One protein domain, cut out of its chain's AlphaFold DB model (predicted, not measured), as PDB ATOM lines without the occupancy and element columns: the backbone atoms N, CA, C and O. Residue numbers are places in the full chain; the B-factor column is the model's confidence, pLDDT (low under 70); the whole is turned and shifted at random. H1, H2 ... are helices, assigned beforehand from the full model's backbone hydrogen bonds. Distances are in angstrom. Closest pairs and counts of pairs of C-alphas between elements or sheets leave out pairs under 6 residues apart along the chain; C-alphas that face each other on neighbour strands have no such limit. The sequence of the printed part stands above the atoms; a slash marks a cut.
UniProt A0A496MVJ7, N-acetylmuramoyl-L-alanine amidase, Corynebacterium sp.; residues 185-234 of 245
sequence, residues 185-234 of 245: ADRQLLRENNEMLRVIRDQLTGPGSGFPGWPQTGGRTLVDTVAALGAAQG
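Overview. This is residues 185 to 234 of the 245 residues of the protein "N-acetylmuramoyl-L-alanine amidase" of Corynebacterium sp. (UniProt A0A496MVJ7). Two helices, H1 and H2, follow each other end to end in one long rod, and the loop of residues 206 to 221 bulges out at the joint between them. H1, the longer, sticks out at one end with residues 185 to 197, and residues 229 to 234 stick out at the other. The printed part has 50 residues with two named helices, H1 then H2, and no named strand; the class is all helix. It is only just loose, close to extended, with a radius of gyration of the C-alphas of 14.3 A, and it spans 49 by 18 by 15 A.

Arrangement. H1, residues 185 to 205, touches H2, residues 222 to 232, with residues 203 to 205 alone. The closest C-alphas of the two are those of Leu 204 and Leu 222, 5.1 A apart. The helices run the same way at a shallow tilt of 27 degrees, and their centres are 26.1 A apart. In both H1 and H2 every O i to N i+4 pair is within hydrogen-bond range.

Along the chain. H1 begins at C-alpha 185, at (-21.117, -33.414, -7.298), and ends at C-alpha 205, at (-44.661, -43.555, 7.321), 29.5 A from first to last C-alpha. Residues 206 to 221 belong to no named element. H2 measures 15.3 A and ends at C-alpha 232, at (-50.398, -53.246, 24.649).

Size, cuts and confidence. The two C-alphas farthest apart, those of Ala 185 and Gly 234, are 49.7 A from each other. Without the stretches that stand free, the body spans 24 by 14 by 14 A. The printed part has no cut, and the 16 residues between H1 and H2 are a long link. The mean pLDDT of the printed part is 81.9, and the model's confidence is under 70 at residues 185 to 195 and 208 to 210.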
ATOM      1  N   ALA A 185     -21.160 -32.556  -8.475       58.84
ATOM      2  CA  ALA A 185     -21.117 -33.414  -7.298       58.84
ATOM      3  C   ALA A 185     -22.125 -32.983  -6.223       58.84
ATOM      4  O   ALA A 185     -22.745 -33.833  -5.593       58.84
ATOM      5  N   ASP A 186     -22.348 -31.685  -6.036       61.00
ATOM      6  CA  ASP A 186     -23.325 -31.216  -5.059       61.00
ATOM      7  C   ASP A 186     -24.770 -31.406  -5.535       61.00
ATOM      8  O   ASP A 186     -25.657 -31.696  -4.734       61.00
ATOM      9  N   ARG A 187     -25.024 -31.286  -6.844       60.53
ATOM     10  CA  ARG A 187     -26.335 -31.615  -7.431       60.53
ATOM     11  C   ARG A 187     -26.633 -33.104  -7.314       60.53
ATOM     12  O   ARG A 187     -27.751 -33.470  -6.959       60.53
ATOM     13  N   GLN A 188     -25.632 -33.944  -7.563       62.47
ATOM     14  CA  GLN A 188     -25.722 -35.382  -7.342       62.47
ATOM     15  C   GLN A 188     -25.994 -35.687  -5.865       62.47
ATOM     16  O   GLN A 188     -26.931 -36.419  -5.554       62.47
ATOM     17  N   LEU A 189     -25.267 -35.038  -4.953       69.19
ATOM     18  CA  LEU A 189     -25.477 -35.178  -3.514       69.19
ATOM     19  C   LEU A 189     -26.886 -34.736  -3.092       69.19
ATOM     20  O   LEU A 189     -27.500 -35.369  -2.240       69.19
ATOM     21  N   LEU A 190     -27.434 -33.678  -3.691       64.19
ATOM     22  CA  LEU A 190     -28.809 -33.243  -3.432       64.19
ATOM     23  C   LEU A 190     -29.840 -34.267  -3.925       64.19
ATOM     24  O   LEU A 190     -30.811 -34.526  -3.215       64.19
ATOM     25  N   ARG A 191     -29.627 -34.883  -5.094       60.50
ATOM     26  CA  ARG A 191     -30.491 -35.966  -5.599       60.50
ATOM     27  C   ARG A 191     -30.449 -37.178  -4.675       60.50
ATOM     28  O   ARG A 191     -31.502 -37.643  -4.249       60.50
ATOM     29  N   GLU A 192     -29.252 -37.613  -4.298       68.38
ATOM     30  CA  GLU A 192     -29.042 -38.725  -3.365       68.38
ATOM     31  C   GLU A 192     -29.651 -38.430  -1.988       68.38
ATOM     32  O   GLU A 192     -30.328 -39.280  -1.409       68.38
ATOM     33  N   ASN A 193     -29.500 -37.201  -1.485       67.56
ATOM     34  CA  ASN A 193     -30.128 -36.771  -0.238       67.56
ATOM     35  C   ASN A 193     -31.654 -36.788  -0.344       67.56
ATOM     36  O   ASN A 193     -32.318 -37.275   0.566       67.56
ATOM     37  N   ASN A 194     -32.227 -36.307  -1.446       66.94
ATOM     38  CA  ASN A 194     -33.674 -36.315  -1.650       66.94
ATOM     39  C   ASN A 194     -34.229 -37.740  -1.787       66.94
ATOM     40  O   ASN A 194     -35.284 -38.041  -1.224       66.94
ATOM     41  N   GLU A 195     -33.522 -38.638  -2.475       67.25
ATOM     42  CA  GLU A 195     -33.867 -40.063  -2.525       67.25
ATOM     43  C   GLU A 195     -33.788 -40.705  -1.140       67.25
ATOM     44  O   GLU A 195     -34.730 -41.374  -0.713       67.25
ATOM     45  N   MET A 196     -32.723 -40.433  -0.388       75.31
ATOM     46  CA  MET A 196     -32.559 -40.947   0.967       75.31
ATOM     47  C   MET A 196     -33.634 -40.408   1.919       75.31
ATOM     48  O   MET A 196     -34.193 -41.171   2.706       75.31
ATOM     49  N   LEU A 197     -34.004 -39.129   1.811       72.81
ATOM     50  CA  LEU A 197     -35.104 -38.538   2.575       72.81
ATOM     51  C   LEU A 197     -36.451 -39.177   2.218       72.81
ATOM     52  O   LEU A 197     -37.255 -39.429   3.117       72.81
ATOM     53  N   ARG A 198     -36.691 -39.497   0.939       71.50
ATOM     54  CA  ARG A 198     -37.885 -40.246   0.508       71.50
ATOM     55  C   ARG A 198     -37.894 -41.655   1.096       71.50
ATOM     56  O   ARG A 198     -38.914 -42.057   1.643       71.50
ATOM     57  N   VAL A 199     -36.766 -42.366   1.072       77.25
ATOM     58  CA  VAL A 199     -36.645 -43.703   1.680       77.25
ATOM     59  C   VAL A 199     -36.887 -43.645   3.187       77.25
ATOM     60  O   VAL A 199     -37.660 -44.447   3.707       77.25
ATOM     61  N   ILE A 200     -36.281 -42.689   3.898       82.31
ATOM     62  CA  ILE A 200     -36.473 -42.515   5.345       82.31
ATOM     63  C   ILE A 200     -37.939 -42.210   5.649       82.31
ATOM     64  O   ILE A 200     -38.540 -42.876   6.493       82.31
ATOM     65  N   ARG A 201     -38.536 -41.242   4.945       85.25
ATOM     66  CA  ARG A 201     -39.962 -40.925   5.073       85.25
ATOM     67  C   ARG A 201     -40.807 -42.178   4.869       85.25
ATOM     68  O   ARG A 201     -41.656 -42.465   5.710       85.25
ATOM     69  N   ASP A 202     -40.564 -42.934   3.804       81.81
ATOM     70  CA  ASP A 202     -41.354 -44.119   3.484       81.81
ATOM     71  C   ASP A 202     -41.184 -45.201   4.555       81.81
ATOM     72  O   ASP A 202     -42.172 -45.761   5.015       81.81
ATOM     73  N   GLN A 203     -39.971 -45.451   5.059       87.75
ATOM     74  CA  GLN A 203     -39.754 -46.374   6.185       87.75
ATOM     75  C   GLN A 203     -40.522 -45.950   7.442       87.75
ATOM     76  O   GLN A 203     -41.135 -46.784   8.108       87.75
ATOM     77  N   LEU A 204     -40.539 -44.651   7.745       90.75
ATOM     78  CA  LEU A 204     -41.232 -44.117   8.915       90.75
ATOM     79  C   LEU A 204     -42.754 -44.104   8.755       90.75
ATOM     80  O   LEU A 204     -43.469 -44.194   9.752       90.75
ATOM     81  N   THR A 205     -43.264 -43.961   7.533       84.50
ATOM     82  CA  THR A 205     -44.661 -43.555   7.321       84.50
ATOM     83  C   THR A 205     -45.446 -44.401   6.325       84.50
ATOM     84  O   THR A 205     -46.640 -44.173   6.168       84.50
ATOM     85  N   GLY A 206     -44.837 -45.417   5.718       83.44
ATOM     86  CA  GLY A 206     -45.420 -46.188   4.622       83.44
ATOM     87  C   GLY A 206     -45.120 -45.574   3.248       83.44
ATOM     88  O   GLY A 206     -44.758 -44.403   3.163       83.44
ATOM     89  N   PRO A 207     -45.248 -46.358   2.166       72.75
ATOM     90  CA  PRO A 207     -44.929 -45.897   0.819       72.75
ATOM     91  C   PRO A 207     -45.950 -44.868   0.309       72.75
ATOM     92  O   PRO A 207     -47.155 -45.035   0.498       72.75
ATOM     93  N   GLY A 208     -45.476 -43.851  -0.413       65.12
ATOM     94  CA  GLY A 208     -46.331 -42.842  -1.052       65.12
ATOM     95  C   GLY A 208     -46.671 -41.642  -0.158       65.12
ATOM     96  O   GLY A 208     -45.966 -41.332   0.800       65.12
ATOM     97  N   SER A 209     -47.721 -40.900  -0.512       65.00
ATOM     98  CA  SER A 209     -48.170 -39.705   0.217       65.00
ATOM     99  C   SER A 209     -49.264 -40.030   1.242       65.00
ATOM    100  O   SER A 209     -49.935 -41.056   1.159       65.00
ATOM    101  N   GLY A 210     -49.451 -39.152   2.233       67.12
ATOM    102  CA  GLY A 210     -50.520 -39.291   3.233       67.12
ATOM    103  C   GLY A 210     -50.215 -40.243   4.395       67.12
ATOM    104  O   GLY A 210     -51.122 -40.577   5.150       67.12
ATOM    105  N   PHE A 211     -48.952 -40.657   4.550       86.12
ATOM    106  CA  PHE A 211     -48.458 -41.474   5.667       86.12
ATOM    107  C   PHE A 211     -49.304 -42.739   5.929       86.12
ATOM    108  O   PHE A 211     -49.753 -42.970   7.056       86.12
ATOM    109  N   PRO A 212     -49.556 -43.568   4.896       82.62
ATOM    110  CA  PRO A 212     -50.523 -44.666   4.959       82.62
ATOM    111  C   PRO A 212     -50.101 -45.824   5.875       82.62
ATOM    112  O   PRO A 212     -50.899 -46.726   6.136       82.62
ATOM    113  N   GLY A 213     -48.854 -45.817   6.346       89.38
ATOM    114  CA  GLY A 213     -48.226 -46.897   7.084       89.38
ATOM    115  C   GLY A 213     -47.897 -48.105   6.213       89.38
ATOM    116  O   GLY A 213     -48.330 -48.232   5.067       89.38
ATOM    117  N   TRP A 214     -47.102 -49.021   6.757       92.00
ATOM    118  CA  TRP A 214     -46.713 -50.225   6.030       92.00
ATOM    119  C   TRP A 214     -47.737 -51.357   6.199       92.00
ATOM    120  O   TRP A 214     -48.268 -51.545   7.296       92.00
ATOM    121  N   PRO A 215     -47.986 -52.193   5.176       92.12
ATOM    122  CA  PRO A 215     -48.885 -53.337   5.309       92.12
ATOM    123  C   PRO A 215     -48.511 -54.283   6.462       92.12
ATOM    124  O   PRO A 215     -49.393 -54.714   7.201       92.12
ATOM    125  N   GLN A 216     -47.216 -54.540   6.689       92.50
ATOM    126  CA  GLN A 216     -46.754 -55.428   7.766       92.50
ATOM    127  C   GLN A 216     -47.003 -54.890   9.184       92.50
ATOM    128  O   GLN A 216     -47.020 -55.667  10.135       92.50
ATOM    129  N   THR A 217     -47.240 -53.586   9.345       91.44
ATOM    130  CA  THR A 217     -47.652 -52.982  10.627       91.44
ATOM    131  C   THR A 217     -49.177 -52.829  10.726       91.44
ATOM    132  O   THR A 217     -49.713 -52.161  11.618       91.44
ATOM    133  N   GLY A 218     -49.904 -53.441   9.785       90.00
ATOM    134  CA  GLY A 218     -51.341 -53.276   9.624       90.00
ATOM    135  C   GLY A 218     -51.704 -51.860   9.190       90.00
ATOM    136  O   GLY A 218     -52.698 -51.336   9.684       90.00
ATOM    137  N   GLY A 219     -50.881 -51.233   8.340       90.56
ATOM    138  CA  GLY A 219     -51.061 -49.876   7.817       90.56
ATOM    139  C   GLY A 219     -50.758 -48.773   8.829       90.56
ATOM    140  O   GLY A 219     -51.348 -47.707   8.747       90.56
ATOM    141  N   ARG A 220     -49.912 -49.010   9.834       92.75
ATOM    142  CA  ARG A 220     -49.522 -47.984  10.818       92.75
ATOM    143  C   ARG A 220     -48.199 -47.333  10.421       92.75
ATOM    144  O   ARG A 220     -47.306 -48.019   9.916       92.75
ATOM    145  N   THR A 221     -48.046 -46.035  10.686       93.56
ATOM    146  CA  THR A 221     -46.711 -45.415  10.675       93.56
ATOM    147  C   THR A 221     -45.847 -46.046  11.773       93.56
ATOM    148  O   THR A 221     -46.355 -46.742  12.661       93.56
ATOM    149  N   LEU A 222     -44.534 -45.830  11.748       94.44
ATOM    150  CA  LEU A 222     -43.648 -46.337  12.795       94.44
ATOM    151  C   LEU A 222     -44.058 -45.799  14.175       94.44
ATOM    152  O   LEU A 222     -44.129 -46.570  15.130       94.44
ATOM    153  N   VAL A 223     -44.400 -44.510  14.262       94.19
ATOM    154  CA  VAL A 223     -44.856 -43.874  15.508       94.19
ATOM    155  C   VAL A 223     -46.141 -44.530  16.011       94.19
ATOM    156  O   VAL A 223     -46.202 -44.940  17.169       94.19
ATOM    157  N   ASP A 224     -47.132 -44.715  15.135       93.19
ATOM    158  CA  ASP A 224     -48.390 -45.381  15.498       93.19
ATOM    159  C   ASP A 224     -48.168 -46.838  15.928       93.19
ATOM    160  O   ASP A 224     -48.830 -47.338  16.837       93.19
ATOM    161  N   THR A 225     -47.226 -47.530  15.285       95.06
ATOM    162  CA  THR A 225     -46.872 -48.920  15.610       95.06
ATOM    163  C   THR A 225     -46.261 -49.011  17.005       95.06
ATOM    164  O   THR A 225     -46.687 -49.839  17.811       95.06
ATOM    165  N   VAL A 226     -45.300 -48.137  17.321       95.94
ATOM    166  CA  VAL A 226     -44.651 -48.084  18.640       95.94
ATOM    167  C   VAL A 226     -45.654 -47.692  19.724       95.94
ATOM    168  O   VAL A 226     -45.689 -48.332  20.774       95.94
ATOM    169  N   ALA A 227     -46.519 -46.706  19.465       95.12
ATOM    170  CA  ALA A 227     -47.572 -46.306  20.398       95.12
ATOM    171  C   ALA A 227     -48.561 -47.450  20.678       95.12
ATOM    172  O   ALA A 227     -48.927 -47.681  21.833       95.12
ATOM    173  N   ALA A 228     -48.947 -48.212  19.650       94.81
ATOM    174  CA  ALA A 228     -49.819 -49.372  19.806       94.81
ATOM    175  C   ALA A 228     -49.162 -50.500  20.623       94.81
ATOM    176  O   ALA A 228     -49.816 -51.097  21.481       94.81
ATOM    177  N   LEU A 229     -47.870 -50.768  20.401       95.31
ATOM    178  CA  LEU A 229     -47.110 -51.740  21.193       95.31
ATOM    179  C   LEU A 229     -46.958 -51.289  22.651       95.31
ATOM    180  O   LEU A 229     -47.195 -52.083  23.557       95.31
ATOM    181  N   GLY A 230     -46.626 -50.018  22.888       96.50
ATOM    182  CA  GLY A 230     -46.529 -49.454  24.237       96.50
ATOM    183  C   GLY A 230     -47.854 -49.534  24.995       96.50
ATOM    184  O   GLY A 230     -47.876 -49.954  26.151       96.50
ATOM    185  N   ALA A 231     -48.969 -49.241  24.320       95.19
ATOM    186  CA  ALA A 231     -50.306 -49.400  24.888       95.19
ATOM    187  C   ALA A 231     -50.608 -50.864  25.245       95.19
ATOM    188  O   ALA A 231     -51.148 -51.141  26.312       95.19
ATOM    189  N   ALA A 232     -50.225 -51.816  24.383       93.50
ATOM    190  CA  ALA A 232     -50.398 -53.246  24.649       93.50
ATOM    191  C   ALA A 232     -49.581 -53.741  25.856       93.50
ATOM    192  O   ALA A 232     -49.986 -54.702  26.504       93.50
ATOM    193  N   GLN A 233     -48.471 -53.069  26.169       96.56
ATOM    194  CA  GLN A 233     -47.624 -53.358  27.330       96.56
ATOM    195  C   GLN A 233     -47.988 -52.538  28.579       96.56
ATOM    196  O   GLN A 233     -47.331 -52.674  29.608       96.56
ATOM    197  N   GLY A 234     -49.015 -51.684  28.511       94.69
ATOM    198  CA  GLY A 234     -49.455 -50.860  29.641       94.69
ATOM    199  C   GLY A 234     -48.521 -49.694  29.982       94.69
ATOM    200  O   GLY A 234     -48.527 -49.232  31.121       94.69
TER     201      GLY A 234